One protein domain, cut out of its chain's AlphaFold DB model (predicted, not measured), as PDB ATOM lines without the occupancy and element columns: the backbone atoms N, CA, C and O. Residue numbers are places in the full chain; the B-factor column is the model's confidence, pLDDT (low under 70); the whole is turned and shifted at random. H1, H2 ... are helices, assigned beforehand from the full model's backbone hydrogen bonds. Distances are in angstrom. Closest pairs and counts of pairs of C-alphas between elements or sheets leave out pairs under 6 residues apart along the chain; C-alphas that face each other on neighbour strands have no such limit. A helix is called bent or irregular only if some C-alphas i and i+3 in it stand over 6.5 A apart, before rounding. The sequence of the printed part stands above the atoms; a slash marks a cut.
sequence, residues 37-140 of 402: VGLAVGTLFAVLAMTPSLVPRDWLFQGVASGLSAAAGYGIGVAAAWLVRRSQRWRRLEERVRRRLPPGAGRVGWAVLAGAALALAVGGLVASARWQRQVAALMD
ATOM      1  N   VAL A  37      84.385 -41.150 164.269       88.69
ATOM      2  CA  VAL A  37      85.356 -41.252 165.380       88.69
ATOM      3  C   VAL A  37      86.792 -41.224 164.856       88.69
ATOM      4  O   VAL A  37      87.661 -40.646 165.492       88.69
ATOM      5  N   GLY A  38      87.033 -41.816 163.682       91.19
ATOM      6  CA  GLY A  38      88.357 -41.790 163.064       91.19
ATOM      7  C   GLY A  38      88.728 -40.368 162.654       91.19
ATOM      8  O   GLY A  38      89.823 -39.920 162.952       91.19
ATOM      9  N   LEU A  39      87.798 -39.631 162.040       91.06
ATOM     10  CA  LEU A  39      87.992 -38.234 161.668       91.06
ATOM     11  C   LEU A  39      88.273 -37.368 162.898       91.06
ATOM     12  O   LEU A  39      89.251 -36.638 162.895       91.06
ATOM     13  N   ALA A  40      87.468 -37.489 163.959       90.56
ATOM     14  CA  ALA A  40      87.657 -36.708 165.180       90.56
ATOM     15  C   ALA A  40      89.037 -36.942 165.818       90.56
ATOM     16  O   ALA A  40      89.747 -35.987 166.128       90.56
ATOM     17  N   VAL A  41      89.431 -38.211 165.986       92.69
ATOM     18  CA  VAL A  41      90.730 -38.562 166.575       92.69
ATOM     19  C   VAL A  41      91.870 -38.188 165.623       92.69
ATOM     20  O   VAL A  41      92.845 -37.592 166.057       92.69
ATOM     21  N   GLY A  42      91.740 -38.438 164.321       91.06
ATOM     22  CA  GLY A  42      92.738 -38.034 163.325       91.06
ATOM     23  C   GLY A  42      92.975 -36.521 163.299       91.06
ATOM     24  O   GLY A  42      94.122 -36.086 163.304       91.06
ATOM     25  N   THR A  43      91.917 -35.705 163.352       90.38
ATOM     26  CA  THR A  43      92.042 -34.241 163.465       90.38
ATOM     27  C   THR A  43      92.756 -33.842 164.752       90.38
ATOM     28  O   THR A  43      93.650 -33.005 164.699       90.38
ATOM     29  N   LEU A  44      92.407 -34.445 165.894       92.19
ATOM     30  CA  LEU A  44      93.097 -34.168 167.156       92.19
ATOM     31  C   LEU A  44      94.603 -34.440 167.034       92.19
ATOM     32  O   LEU A  44      95.401 -33.580 167.384       92.19
ATOM     33  N   PHE A  45      94.992 -35.593 166.485       94.31
ATOM     34  CA  PHE A  45      96.399 -35.943 166.287       94.31
ATOM     35  C   PHE A  45      97.118 -34.996 165.313       94.31
ATOM     36  O   PHE A  45      98.259 -34.631 165.573       94.31
ATOM     37  N   ALA A  46      96.466 -34.553 164.230       87.44
ATOM     38  CA  ALA A  46      97.023 -33.525 163.342       87.44
ATOM     39  C   ALA A  46      97.290 -32.207 164.079       87.44
ATOM     40  O   ALA A  46      98.345 -31.609 163.903       87.44
ATOM     41  N   VAL A  47      96.351 -31.759 164.914       88.38
ATOM     42  CA  VAL A  47      96.499 -30.516 165.686       88.38
ATOM     43  C   VAL A  47      97.591 -30.652 166.743       88.38
ATOM     44  O   VAL A  47      98.343 -29.709 166.964       88.38
ATOM     45  N   LEU A  48      97.725 -31.823 167.366       88.00
ATOM     46  CA  LEU A  48      98.839 -32.099 168.272       88.00
ATOM     47  C   LEU A  48     100.180 -32.105 167.528       88.00
ATOM     48  O   LEU A  48     101.150 -31.572 168.039       88.00
ATOM     49  N   ALA A  49     100.245 -32.615 166.295       84.00
ATOM     50  CA  ALA A  49     101.471 -32.589 165.493       84.00
ATOM     51  C   ALA A  49     101.921 -31.166 165.104       84.00
ATOM     52  O   ALA A  49     103.072 -30.958 164.715       84.00
ATOM     53  N   MET A  50     101.016 -30.191 165.218       82.69
ATOM     54  CA  MET A  50     101.241 -28.769 164.957       82.69
ATOM     55  C   MET A  50     101.800 -27.990 166.153       82.69
ATOM     56  O   MET A  50     102.070 -26.798 166.006       82.69
ATOM     57  N   THR A  51     101.982 -28.632 167.313       84.19
ATOM     58  CA  THR A  51     102.664 -28.043 168.481       84.19
ATOM     59  C   THR A  51     104.159 -27.817 168.203       84.19
ATOM     60  O   THR A  51     104.655 -28.321 167.193       84.19
ATOM     61  N   PRO A  52     104.883 -27.063 169.062       79.69
ATOM     62  CA  PRO A  52     106.294 -26.746 168.835       79.69
ATOM     63  C   PRO A  52     107.160 -27.981 168.544       79.69
ATOM     64  O   PRO A  52     106.929 -29.048 169.121       79.69
ATOM     65  N   SER A  53     108.129 -27.803 167.649       81.44
ATOM     66  CA  SER A  53     109.126 -28.783 167.210       81.44
ATOM     67  C   SER A  53     110.497 -28.519 167.836       81.44
ATOM     68  O   SER A  53     110.675 -27.477 168.468       81.44
ATOM     69  N   LEU A  54     111.439 -29.458 167.665       78.06
ATOM     70  CA  LEU A  54     112.830 -29.275 168.097       78.06
ATOM     71  C   LEU A  54     113.560 -28.261 167.217       78.06
ATOM     72  O   LEU A  54     114.142 -27.319 167.732       78.06
ATOM     73  N   VAL A  55     113.443 -28.420 165.899       78.50
ATOM     74  CA  VAL A  55     114.024 -27.516 164.899       78.50
ATOM     75  C   VAL A  55     112.921 -26.860 164.061       78.50
ATOM     76  O   VAL A  55     111.804 -27.398 163.986       78.50
ATOM     77  N   PRO A  56     113.173 -25.694 163.440       72.12
ATOM     78  CA  PRO A  56     112.252 -25.078 162.504       72.12
ATOM     79  C   PRO A  56     111.961 -26.023 161.333       72.12
ATOM     80  O   PRO A  56     112.870 -26.580 160.727       72.12
ATOM     81  N   ARG A  57     110.681 -26.199 160.998       70.12
ATOM     82  CA  ARG A  57     110.246 -27.010 159.849       70.12
ATOM     83  C   ARG A  57     109.659 -26.136 158.761       70.12
ATOM     84  O   ARG A  57     108.927 -25.182 159.043       70.12
ATOM     85  N   ASP A  58     109.859 -26.542 157.514       73.25
ATOM     86  CA  ASP A  58     109.097 -25.985 156.405       73.25
ATOM     87  C   ASP A  58     107.628 -26.477 156.393       73.25
ATOM     88  O   ASP A  58     107.184 -27.339 157.165       73.25
ATOM     89  N   TRP A  59     106.833 -25.908 155.485       74.25
ATOM     90  CA  TRP A  59     105.416 -26.249 155.338       74.25
ATOM     91  C   TRP A  59     105.184 -27.693 154.864       74.25
ATOM     92  O   TRP A  59     104.137 -28.272 155.180       74.25
ATOM     93  N   LEU A  60     106.123 -28.278 154.114       75.94
ATOM     94  CA  LEU A  60     106.020 -29.631 153.579       75.94
ATOM     95  C   LEU A  60     106.180 -30.646 154.711       75.94
ATOM     96  O   LEU A  60     105.292 -31.480 154.906       75.94
ATOM     97  N   PHE A  61     107.252 -30.549 155.496       76.44
ATOM     98  CA  PHE A  61     107.534 -31.467 156.600       76.44
ATOM     99  C   PHE A  61     106.535 -31.315 157.742       76.44
ATOM    100  O   PHE A  61     106.080 -32.321 158.295       76.44
ATOM    101  N   GLN A  62     106.063 -30.096 158.024       80.81
ATOM    102  CA  GLN A  62     104.930 -29.910 158.933       80.81
ATOM    103  C   GLN A  62     103.658 -30.602 158.409       80.81
ATOM    104  O   GLN A  62     102.911 -31.215 159.181       80.81
ATOM    105  N   GLY A  63     103.411 -30.544 157.096       80.19
ATOM    106  CA  GLY A  63     102.323 -31.268 156.440       80.19
ATOM    107  C   GLY A  63     102.454 -32.786 156.589       80.19
ATOM    108  O   GLY A  63     101.477 -33.452 156.940       80.19
ATOM    109  N   VAL A  64     103.660 -33.327 156.399       84.56
ATOM    110  CA  VAL A  64     103.970 -34.756 156.572       84.56
ATOM    111  C   VAL A  64     103.754 -35.199 158.020       84.56
ATOM    112  O   VAL A  64     103.009 -36.155 158.246       84.56
ATOM    113  N   ALA A  65     104.311 -34.483 159.002       83.00
ATOM    114  CA  ALA A  65     104.145 -34.784 160.428       83.00
ATOM    115  C   ALA A  65     102.661 -34.829 160.826       83.00
ATOM    116  O   ALA A  65     102.195 -35.767 161.484       83.00
ATOM    117  N   SER A  66     101.901 -33.830 160.367       86.94
ATOM    118  CA  SER A  66     100.462 -33.715 160.619       86.94
ATOM    119  C   SER A  66      99.674 -34.829 159.931       86.94
ATOM    120  O   SER A  66      98.759 -35.394 160.530       86.94
ATOM    121  N   GLY A  67     100.035 -35.183 158.696       88.88
ATOM    122  CA  GLY A  67      99.393 -36.240 157.914       88.88
ATOM    123  C   GLY A  67      99.614 -37.637 158.494       88.88
ATOM    124  O   GLY A  67      98.651 -38.389 158.654       88.88
ATOM    125  N   LEU A  68     100.853 -37.975 158.864       92.00
ATOM    126  CA  LEU A  68     101.196 -39.257 159.492       92.00
ATOM    127  C   LEU A  68     100.523 -39.398 160.861       92.00
ATOM    128  O   LEU A  68      99.890 -40.421 161.138       92.00
ATOM    129  N   SER A  69     100.556 -38.337 161.670       90.31
ATOM    130  CA  SER A  69      99.856 -38.298 162.957       90.31
ATOM    131  C   SER A  69      98.342 -38.445 162.780       90.31
ATOM    132  O   SER A  69      97.716 -39.244 163.479       90.31
ATOM    133  N   ALA A  70      97.742 -37.753 161.804       93.00
ATOM    134  CA  ALA A  70      96.320 -37.886 161.495       93.00
ATOM    135  C   ALA A  70      95.945 -39.298 161.042       93.00
ATOM    136  O   ALA A  70      94.908 -39.815 161.459       93.00
ATOM    137  N   ALA A  71      96.773 -39.934 160.212       93.62
ATOM    138  CA  ALA A  71      96.553 -41.298 159.750       93.62
ATOM    139  C   ALA A  71      96.601 -42.297 160.918       93.62
ATOM    140  O   ALA A  71      95.696 -43.128 161.053       93.62
ATOM    141  N   ALA A  72      97.595 -42.169 161.804       91.94
ATOM    142  CA  ALA A  72      97.705 -42.978 163.013       91.94
ATOM    143  C   ALA A  72      96.497 -42.769 163.944       91.94
ATOM    144  O   ALA A  72      95.827 -43.735 164.318       91.94
ATOM    145  N   GLY A  73      96.147 -41.513 164.239       93.06
ATOM    146  CA  GLY A  73      94.985 -41.159 165.055       93.06
ATOM    147  C   GLY A  73      93.667 -41.665 164.462       93.06
ATOM    148  O   GLY A  73      92.826 -42.215 165.175       93.06
ATOM    149  N   TYR A  74      93.498 -41.568 163.141       94.88
ATOM    150  CA  TYR A  74      92.335 -42.109 162.443       94.88
ATOM    151  C   TYR A  74      92.242 -43.628 162.611       94.88
ATOM    152  O   TYR A  74      91.178 -44.141 162.970       94.88
ATOM    153  N   GLY A  75      93.351 -44.345 162.402       93.62
ATOM    154  CA  GLY A  75      93.433 -45.793 162.597       93.62
ATOM    155  C   GLY A  75      93.066 -46.209 164.022       93.62
ATOM    156  O   GLY A  75      92.199 -47.067 164.207       93.62
ATOM    157  N   ILE A  76      93.642 -45.538 165.024       93.50
ATOM    158  CA  ILE A  76      93.348 -45.756 166.449       93.50
ATOM    159  C   ILE A  76      91.865 -45.502 166.742       93.50
ATOM    160  O   ILE A  76      91.197 -46.343 167.347       93.50
ATOM    161  N   GLY A  77      91.309 -44.385 166.265       93.19
ATOM    162  CA  GLY A  77      89.901 -44.036 166.463       93.19
ATOM    163  C   GLY A  77      88.937 -45.040 165.821       93.19
ATOM    164  O   GLY A  77      87.919 -45.406 166.419       93.19
ATOM    165  N   VAL A  78      89.254 -45.537 164.621       93.62
ATOM    166  CA  VAL A  78      88.480 -46.594 163.950       93.62
ATOM    167  C   VAL A  78      88.559 -47.909 164.719       93.62
ATOM    168  O   VAL A  78      87.516 -48.527 164.951       93.62
ATOM    169  N   ALA A  79      89.755 -48.326 165.134       91.44
ATOM    170  CA  ALA A  79      89.966 -49.558 165.888       91.44
ATOM    171  C   ALA A  79      89.228 -49.526 167.235       91.44
ATOM    172  O   ALA A  79      88.502 -50.468 167.567       91.44
ATOM    173  N   ALA A  80      89.314 -48.409 167.962       91.31
ATOM    174  CA  ALA A  80      88.576 -48.188 169.200       91.31
ATOM    175  C   ALA A  80      87.063 -48.273 168.961       91.31
ATOM    176  O   ALA A  80      86.372 -49.057 169.609       91.31
ATOM    177  N   ALA A  81      86.533 -47.550 167.970       89.38
ATOM    178  CA  ALA A  81      85.108 -47.595 167.648       89.38
ATOM    179  C   ALA A  81      84.632 -48.987 167.199       89.38
ATOM    180  O   ALA A  81      83.494 -49.382 167.455       89.38
ATOM    181  N   TRP A  82      85.473 -49.744 166.498       89.56
ATOM    182  CA  TRP A  82      85.202 -51.129 166.119       89.56
ATOM    183  C   TRP A  82      85.152 -52.060 167.336       89.56
ATOM    184  O   TRP A  82      84.214 -52.850 167.461       89.56
ATOM    185  N   LEU A  83      86.100 -51.935 168.267       90.25
ATOM    186  CA  LEU A  83      86.138 -52.723 169.499       90.25
ATOM    187  C   LEU A  83      84.914 -52.433 170.374       90.25
ATOM    188  O   LEU A  83      84.200 -53.343 170.795       90.25
ATOM    189  N   VAL A  84      84.622 -51.151 170.567       88.44
ATOM    190  CA  VAL A  84      83.488 -50.635 171.335       88.44
ATOM    191  C   VAL A  84      82.154 -51.156 170.781       88.44
ATOM    192  O   VAL A  84      81.290 -51.587 171.549       88.44
ATOM    193  N   ARG A  85      82.006 -51.233 169.451       85.56
ATOM    194  CA  ARG A  85      80.809 -51.785 168.788       85.56
ATOM    195  C   ARG A  85      80.605 -53.288 168.989       85.56
ATOM    196  O   ARG A  85      79.488 -53.771 168.791       85.56
ATOM    197  N   ARG A  86      81.613 -54.044 169.441       87.06
ATOM    198  CA  ARG A  86      81.405 -55.449 169.841       87.06
ATOM    199  C   ARG A  86      80.562 -55.579 171.103       87.06
ATOM    200  O   ARG A  86      79.836 -56.566 171.252       87.06
ATOM    201  N   SER A  87      80.588 -54.578 171.979       89.38
ATOM    202  CA  SER A  87      79.798 -54.585 173.206       89.38
ATOM    203  C   SER A  87      78.298 -54.542 172.901       89.38
ATOM    204  O   SER A  87      77.781 -53.629 172.255       89.38
ATOM    205  N   GLN A  88      77.565 -55.540 173.403       83.56
ATOM    206  CA  GLN A  88      76.100 -55.599 173.317       83.56
ATOM    207  C   GLN A  88      75.439 -54.406 174.027       83.56
ATOM    208  O   GLN A  88      74.410 -53.903 173.579       83.56
ATOM    209  N   ARG A  89      76.045 -53.920 175.122       86.12
ATOM    210  CA  ARG A  89      75.547 -52.756 175.873       86.12
ATOM    211  C   ARG A  89      75.578 -51.492 175.020       86.12
ATOM    212  O   ARG A  89      74.606 -50.740 175.031       86.12
ATOM    213  N   TRP A  90      76.648 -51.304 174.249       84.12
ATOM    214  CA  TRP A  90      76.767 -50.147 173.368       84.12
ATOM    215  C   TRP A  90      75.771 -50.217 172.221       84.12
ATOM    216  O   TRP A  90      75.006 -49.286 172.038       84.12
ATOM    217  N   ARG A  91      75.654 -51.347 171.521       84.12
ATOM    218  CA  ARG A  91      74.670 -51.465 170.428       84.12
ATOM    219  C   ARG A  91      73.246 -51.093 170.867       84.12
ATOM    220  O   ARG A  91      72.571 -50.319 170.195       84.12
ATOM    221  N   ARG A  92      72.830 -51.522 172.066       85.62
ATOM    222  CA  ARG A  92      71.528 -51.143 172.657       85.62
ATOM    223  C   ARG A  92      71.407 -49.658 173.009       85.62
ATOM    224  O   ARG A  92      70.297 -49.124 173.034       85.62
ATOM    225  N   LEU A  93      72.505 -49.008 173.386       85.19
ATOM    226  CA  LEU A  93      72.531 -47.575 173.673       85.19
ATOM    227  C   LEU A  93      72.506 -46.762 172.371       85.19
ATOM    228  O   LEU A  93      71.700 -45.844 172.255       85.19
ATOM    229  N   GLU A  94      73.305 -47.150 171.378       84.25
ATOM    230  CA  GLU A  94      73.347 -46.538 170.046       84.25
ATOM    231  C   GLU A  94      71.968 -46.575 169.379       84.25
ATOM    232  O   GLU A  94      71.477 -45.550 168.907       84.25
ATOM    233  N   GLU A  95      71.280 -47.719 169.421       83.94
ATOM    234  CA  GLU A  95      69.916 -47.841 168.902       83.94
ATOM    235  C   GLU A  95      68.920 -46.940 169.639       83.94
ATOM    236  O   GLU A  95      68.064 -46.322 169.004       83.94
ATOM    237  N   ARG A  96      69.033 -46.828 170.970       86.50
ATOM    238  CA  ARG A  96      68.185 -45.935 171.774       86.50
ATOM    239  C   ARG A  96      68.390 -44.472 171.403       86.50
ATOM    240  O   ARG A  96      67.408 -43.749 171.256       86.50
ATOM    241  N   VAL A  97      69.641 -44.048 171.248       84.31
ATOM    242  CA  VAL A  97      69.985 -42.680 170.845       84.31
ATOM    243  C   VAL A  97      69.492 -42.416 169.425       84.31
ATOM    244  O   VAL A  97      68.784 -41.439 169.198       84.31
ATOM    245  N   ARG A  98      69.761 -43.324 168.481       82.69
ATOM    246  CA  ARG A  98      69.363 -43.169 167.076       82.69
ATOM    247  C   ARG A  98      67.850 -43.050 166.895       82.69
ATOM    248  O   ARG A  98      67.415 -42.295 166.038       82.69
ATOM    249  N   ARG A  99      67.054 -43.749 167.714       84.44
ATOM    250  CA  ARG A  99      65.582 -43.644 167.710       84.44
ATOM    251  C   ARG A  99      65.053 -42.306 168.233       84.44
ATOM    252  O   ARG A  99      63.930 -41.950 167.906       84.44
ATOM    253  N   ARG A 100      65.826 -41.592 169.057       87.44
ATOM    254  CA  ARG A 100      65.447 -40.282 169.619       87.44
ATOM    255  C   ARG A 100      65.882 -39.102 168.752       87.44
ATOM    256  O   ARG A 100      65.437 -37.987 168.995       87.44
ATOM    257  N   LEU A 101      66.765 -39.325 167.780       85.31
ATOM    258  CA  LEU A 101      67.292 -38.262 166.931       85.31
ATOM    259  C   LEU A 101      66.328 -37.941 165.775       85.31
ATOM    260  O   LEU A 101      65.811 -38.866 165.144       85.31
ATOM    261  N   PRO A 102      66.111 -36.650 165.454       87.69
ATOM    262  CA  PRO A 102      65.250 -36.263 164.346       87.69
ATOM    263  C   PRO A 102      65.830 -36.701 162.986       87.69
ATOM    264  O   PRO A 102      67.056 -36.822 162.834       87.69
ATOM    265  N   PRO A 103      64.978 -36.899 161.961       79.25
ATOM    266  CA  PRO A 103      65.431 -37.159 160.599       79.25
ATOM    267  C   PRO A 103      66.386 -36.054 160.131       79.25
ATOM    268  O   PRO A 103      66.043 -34.878 160.133       79.25
ATOM    269  N   GLY A 104      67.609 -36.420 159.738       76.12
ATOM    270  CA  GLY A 104      68.635 -35.460 159.310       76.12
ATOM    271  C   GLY A 104      69.647 -35.040 160.381       76.12
ATOM    272  O   GLY A 104      70.671 -34.469 160.010       76.12
ATOM    273  N   ALA A 105      69.465 -35.415 161.654       82.06
ATOM    274  CA  ALA A 105      70.443 -35.156 162.720       82.06
ATOM    275  C   ALA A 105      71.852 -35.674 162.385       82.06
ATOM    276  O   ALA A 105      72.842 -35.031 162.711       82.06
ATOM    277  N   GLY A 106      71.956 -36.801 161.668       80.31
ATOM    278  CA  GLY A 106      73.242 -37.328 161.206       80.31
ATOM    279  C   GLY A 106      73.958 -36.416 160.201       80.31
ATOM    280  O   GLY A 106      75.176 -36.303 160.259       80.31
ATOM    281  N   ARG A 107      73.221 -35.726 159.316       82.69
ATOM    282  CA  ARG A 107      73.806 -34.759 158.365       82.69
ATOM    283  C   ARG A 107      74.306 -33.511 159.087       82.69
ATOM    284  O   ARG A 107      75.408 -33.062 158.806       82.69
ATOM    285  N   VAL A 108      73.524 -33.005 160.041       85.12
ATOM    286  CA  VAL A 108      73.922 -31.871 160.890       85.12
ATOM    287  C   VAL A 108      75.138 -32.239 161.737       85.12
ATOM    288  O   VAL A 108      76.113 -31.501 161.740       85.12
ATOM    289  N   GLY A 109      75.136 -33.412 162.378       84.81
ATOM    290  CA  GLY A 109      76.275 -33.902 163.156       84.81
ATOM    291  C   GLY A 109      77.551 -34.039 162.322       84.81
ATOM    292  O   GLY A 109      78.619 -33.644 162.776       84.81
ATOM    293  N   TRP A 110      77.442 -34.517 161.079       86.44
ATOM    294  CA  TRP A 110      78.567 -34.549 160.142       86.44
ATOM    295  C   TRP A 110      79.053 -33.160 159.734       86.44
ATOM    296  O   TRP A 110      80.261 -32.941 159.702       86.44
ATOM    297  N   ALA A 111      78.146 -32.224 159.441       84.56
ATOM    298  CA  ALA A 111      78.512 -30.850 159.100       84.56
ATOM    299  C   ALA A 111      79.215 -30.145 160.271       84.56
ATOM    300  O   ALA A 111      80.230 -29.488 160.067       84.56
ATOM    301  N   VAL A 112      78.724 -30.344 161.500       87.81
ATOM    302  CA  VAL A 112      79.351 -29.832 162.725       87.81
ATOM    303  C   VAL A 112      80.732 -30.450 162.926       87.81
ATOM    304  O   VAL A 112      81.685 -29.718 163.163       87.81
ATOM    305  N   LEU A 113      80.871 -31.774 162.790       87.38
ATOM    306  CA  LEU A 113      82.161 -32.452 162.936       87.38
ATOM    307  C   LEU A 113      83.174 -31.984 161.884       87.38
ATOM    308  O   LEU A 113      84.313 -31.690 162.228       87.38
ATOM    309  N   ALA A 114      82.765 -31.893 160.618       81.00
ATOM    310  CA  ALA A 114      83.622 -31.417 159.536       81.00
ATOM    311  C   ALA A 114      84.011 -29.943 159.726       81.00
ATOM    312  O   ALA A 114      85.173 -29.592 159.541       81.00
ATOM    313  N   GLY A 115      83.065 -29.097 160.145       83.88
ATOM    314  CA  GLY A 115      83.318 -27.690 160.455       83.88
ATOM    315  C   GLY A 115      84.278 -27.515 161.631       83.88
ATOM    316  O   GLY A 115      85.227 -26.745 161.530       83.88
ATOM    317  N   ALA A 116      84.089 -28.274 162.714       87.06
ATOM    318  CA  ALA A 116      84.994 -28.275 163.861       87.06
ATOM    319  C   ALA A 116      86.391 -28.780 163.480       87.06
ATOM    320  O   ALA A 116      87.383 -28.167 163.861       87.06
ATOM    321  N   ALA A 117      86.478 -29.854 162.690       80.88
ATOM    322  CA  ALA A 117      87.749 -30.383 162.213       80.88
ATOM    323  C   ALA A 117      88.511 -29.369 161.351       80.88
ATOM    324  O   ALA A 117      89.707 -29.170 161.549       80.88
ATOM    325  N   LEU A 118      87.810 -28.686 160.440       80.38
ATOM    326  CA  LEU A 118      88.386 -27.625 159.620       80.38
ATOM    327  C   LEU A 118      88.845 -26.438 160.475       80.38
ATOM    328  O   LEU A 118      89.965 -25.968 160.305       80.38
ATOM    329  N   ALA A 119      88.012 -25.975 161.409       82.88
ATOM    330  CA  ALA A 119      88.349 -24.860 162.290       82.88
ATOM    331  C   ALA A 119      89.578 -25.169 163.158       82.88
ATOM    332  O   ALA A 119      90.468 -24.330 163.281       82.88
ATOM    333  N   LEU A 120      89.658 -26.383 163.712       84.12
ATOM    334  CA  LEU A 120      90.807 -26.844 164.487       84.12
ATOM    335  C   LEU A 120      92.069 -26.964 163.629       84.12
ATOM    336  O   LEU A 120      93.129 -26.533 164.068       84.12
ATOM    337  N   ALA A 121      91.965 -27.489 162.405       74.25
ATOM    338  CA  ALA A 121      93.100 -27.574 161.488       74.25
ATOM    339  C   ALA A 121      93.628 -26.181 161.102       74.25
ATOM    340  O   ALA A 121      94.829 -25.939 161.166       74.25
ATOM    341  N   VAL A 122      92.740 -25.240 160.762       74.12
ATOM    342  CA  VAL A 122      93.120 -23.857 160.425       74.12
ATOM    343  C   VAL A 122      93.707 -23.135 161.639       74.12
ATOM    344  O   VAL A 122      94.755 -22.501 161.526       74.12
ATOM    345  N   GLY A 123      93.076 -23.251 162.809       77.56
ATOM    346  CA  GLY A 123      93.595 -22.674 164.052       77.56
ATOM    347  C   GLY A 123      94.961 -23.250 164.438       77.56
ATOM    348  O   GLY A 123      95.864 -22.495 164.797       77.56
ATOM    349  N   GLY A 124      95.132 -24.568 164.293       77.69
ATOM    350  CA  GLY A 124      96.395 -25.272 164.502       77.69
ATOM    351  C   GLY A 124      97.499 -24.783 163.569       77.69
ATOM    352  O   GLY A 124      98.592 -24.502 164.043       77.69
ATOM    353  N   LEU A 125      97.210 -24.575 162.280       71.81
ATOM    354  CA  LEU A 125      98.172 -24.017 161.319       71.81
ATOM    355  C   LEU A 125      98.641 -22.613 161.712       71.81
ATOM    356  O   LEU A 125      99.834 -22.321 161.669       71.81
ATOM    357  N   VAL A 126      97.715 -21.745 162.127       72.62
ATOM    358  CA  VAL A 126      98.052 -20.381 162.566       72.62
ATOM    359  C   VAL A 126      98.914 -20.409 163.832       72.62
ATOM    360  O   VAL A 126      99.878 -19.648 163.929       72.62
ATOM    361  N   ALA A 127      98.593 -21.279 164.795       72.69
ATOM    362  CA  ALA A 127      99.388 -21.461 166.008       72.69
ATOM    363  C   ALA A 127     100.776 -22.047 165.699       72.69
ATOM    364  O   ALA A 127     101.777 -21.501 166.155       72.69
ATOM    365  N   SER A 128     100.838 -23.073 164.848       70.31
ATOM    366  CA  SER A 128     102.075 -23.694 164.367       70.31
ATOM    367  C   SER A 128     102.997 -22.669 163.726       70.31
ATOM    368  O   SER A 128     104.140 -22.542 164.138       70.31
ATOM    369  N   ALA A 129     102.484 -21.829 162.823       66.50
ATOM    370  CA  ALA A 129     103.279 -20.774 162.201       66.50
ATOM    371  C   ALA A 129     103.855 -19.778 163.226       66.50
ATOM    372  O   ALA A 129     104.938 -19.235 163.019       66.50
ATOM    373  N   ARG A 130     103.148 -19.512 164.333       75.62
ATOM    374  CA  ARG A 130     103.669 -18.672 165.424       75.62
ATOM    375  C   ARG A 130     104.770 -19.381 166.206       75.62
ATOM    376  O   ARG A 130     105.770 -18.739 166.496       75.62
ATOM    377  N   TRP A 131     104.592 -20.659 166.529       74.69
ATOM    378  CA  TRP A 131     105.601 -21.452 167.233       74.69
ATOM    379  C   TRP A 131     106.854 -21.674 166.388       74.69
ATOM    380  O   TRP A 131     107.944 -21.483 166.901       74.69
ATOM    381  N   GLN A 132     106.716 -21.954 165.091       67.50
ATOM    382  CA  GLN A 132     107.849 -22.068 164.167       67.50
ATOM    383  C   GLN A 132     108.677 -20.778 164.121       67.50
ATOM    384  O   GLN A 132     109.898 -20.829 164.160       67.50
ATOM    385  N   ARG A 133     108.027 -19.605 164.150       66.75
ATOM    386  CA  ARG A 133     108.740 -18.322 164.278       66.75
ATOM    387  C   ARG A 133     109.428 -18.138 165.628       66.75
ATOM    388  O   ARG A 133     110.427 -17.441 165.681       66.75
ATOM    389  N   GLN A 134     108.891 -18.707 166.708       69.50
ATOM    390  CA  GLN A 134     109.543 -18.661 168.020       69.50
ATOM    391  C   GLN A 134     110.769 -19.572 168.061       69.50
ATOM    392  O   GLN A 134     111.794 -19.128 168.548       69.50
ATOM    393  N   VAL A 135     110.682 -20.789 167.511       64.12
ATOM    394  CA  VAL A 135     111.838 -21.691 167.356       64.12
ATOM    395  C   VAL A 135     112.900 -21.023 166.483       64.12
ATOM    396  O   VAL A 135     114.039 -20.904 166.898       64.12
ATOM    397  N   ALA A 136     112.513 -20.478 165.326       58.06
ATOM    398  CA  ALA A 136     113.443 -19.775 164.445       58.06
ATOM    399  C   ALA A 136     114.071 -18.533 165.102       58.06
ATOM    400  O   ALA A 136     115.232 -18.240 164.856       58.06
ATOM    401  N   ALA A 137     113.328 -17.814 165.952       59.81
ATOM    402  CA  ALA A 137     113.859 -16.675 166.699       59.81
ATOM    403  C   ALA A 137     114.773 -17.081 167.866       59.81
ATOM    404  O   ALA A 137     115.617 -16.283 168.253       59.81
ATOM    405  N   LEU A 138     114.595 -18.279 168.439       62.56
ATOM    406  CA  LEU A 138     115.543 -18.836 169.409       62.56
ATOM    407  C   LEU A 138     116.863 -19.226 168.741       62.56
ATOM    408  O   LEU A 138     117.875 -19.225 169.422       62.56
ATOM    409  N   MET A 139     116.824 -19.547 167.444       63.22
ATOM    410  CA  MET A 139     117.949 -20.137 166.726       63.22
ATOM    411  C   MET A 139     118.665 -19.197 165.746       63.22
ATOM    412  O   MET A 139     119.689 -19.603 165.245       63.22
ATOM    413  N   ASP A 140     118.154 -17.993 165.450       55.44
ATOM    414  CA  ASP A 140     118.749 -16.976 164.543       55.44
ATOM    415  C   ASP A 140     119.068 -17.439 163.095       55.44
ATOM    416  O   ASP A 140     120.138 -17.196 162.549       55.44
TER     417      ASP A 140
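This is residues 37 to 140 of the 402 residues of the protein "Alpha/beta-hydrolase family N-terminus" of Quadrisphaera sp. DSM 44207 (UniProt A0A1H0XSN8). The two long helices H4 and H2 form the long sides of a narrow U, with H3 set across one end as its base and the short helix H1 tucked between the two sides, away from that base. The space between H3 and H1 is open, and H1, H2 and H4 make a loose up-and-down bundle in which each helix runs against the one before it in the chain. The printed part has 104 residues with four named helices, in the order H1, H2, H3, H4, and no named strand; its class is all helix. The whole is loose, with a radius of gyration of the C-alphas of 17.9 A, and its outline is a rod spanning 59 by 26 by 18 A.

H4, the longest helix, covers residues 105 to 139 and is 50.0 A from first to last C-alpha, from C-alpha 105 at (70.443, -35.156, 162.720) to C-alpha 139 at (117.949, -20.137, 166.726). H2 covers residues 59 to 86 and measures 40.5 A. H1 covers residues 37 to 49, 18.3 A, with C-alpha 37 at (85.356, -41.252, 165.380). H3 covers residues 88 to 100, 19.0 A. No helix is bent or irregular.

In the bundle of H1, H2 and H4, H4 touches H1 with residues 113 to 124 alone. Their closest C-alphas, those of Val 47 and Gly 124, are 5.4 A apart. H1 and H4 run the same way at a shallow tilt of 12 degrees. H1 and H2 form a helical hairpin and touch, with 48 pairs of C-alphas within 8 A; the closest, those of Gly 42 and Ala 70, are 4.0 A apart. They run opposite ways at a shallow tilt of 33 degrees, only just short of steep. H2 and H4 are near each other, with 10 pairs of C-alphas within 10 A. H3 touches no helix. It is close to H2 but not clearly touching, the closest C-alphas being those of Arg 85 and Arg 91 at 6.4 A, and their lines are about perpendicular at 78 degrees. H3 is apart from H1 and from H4. In H1, H2, H3 and H4 every O i to N i+4 pair is within hydrogen-bond range.

The two C-alphas farthest apart, those of Arg 99 and Asp 140, are 59.6 A apart. Residues 86 to 93, of which 88 to 93 belong to H3, stand free, as do residues 99 to 105 and residues 107 to 112 of H4. The links from H2 to H3 and from H3 to H4 are tight, the link from H1 to H2 is short, and no link is long. The printed part has no cut. Its mean pLDDT is 82.4, and residue 129 and residues 132 to 140 are under 70.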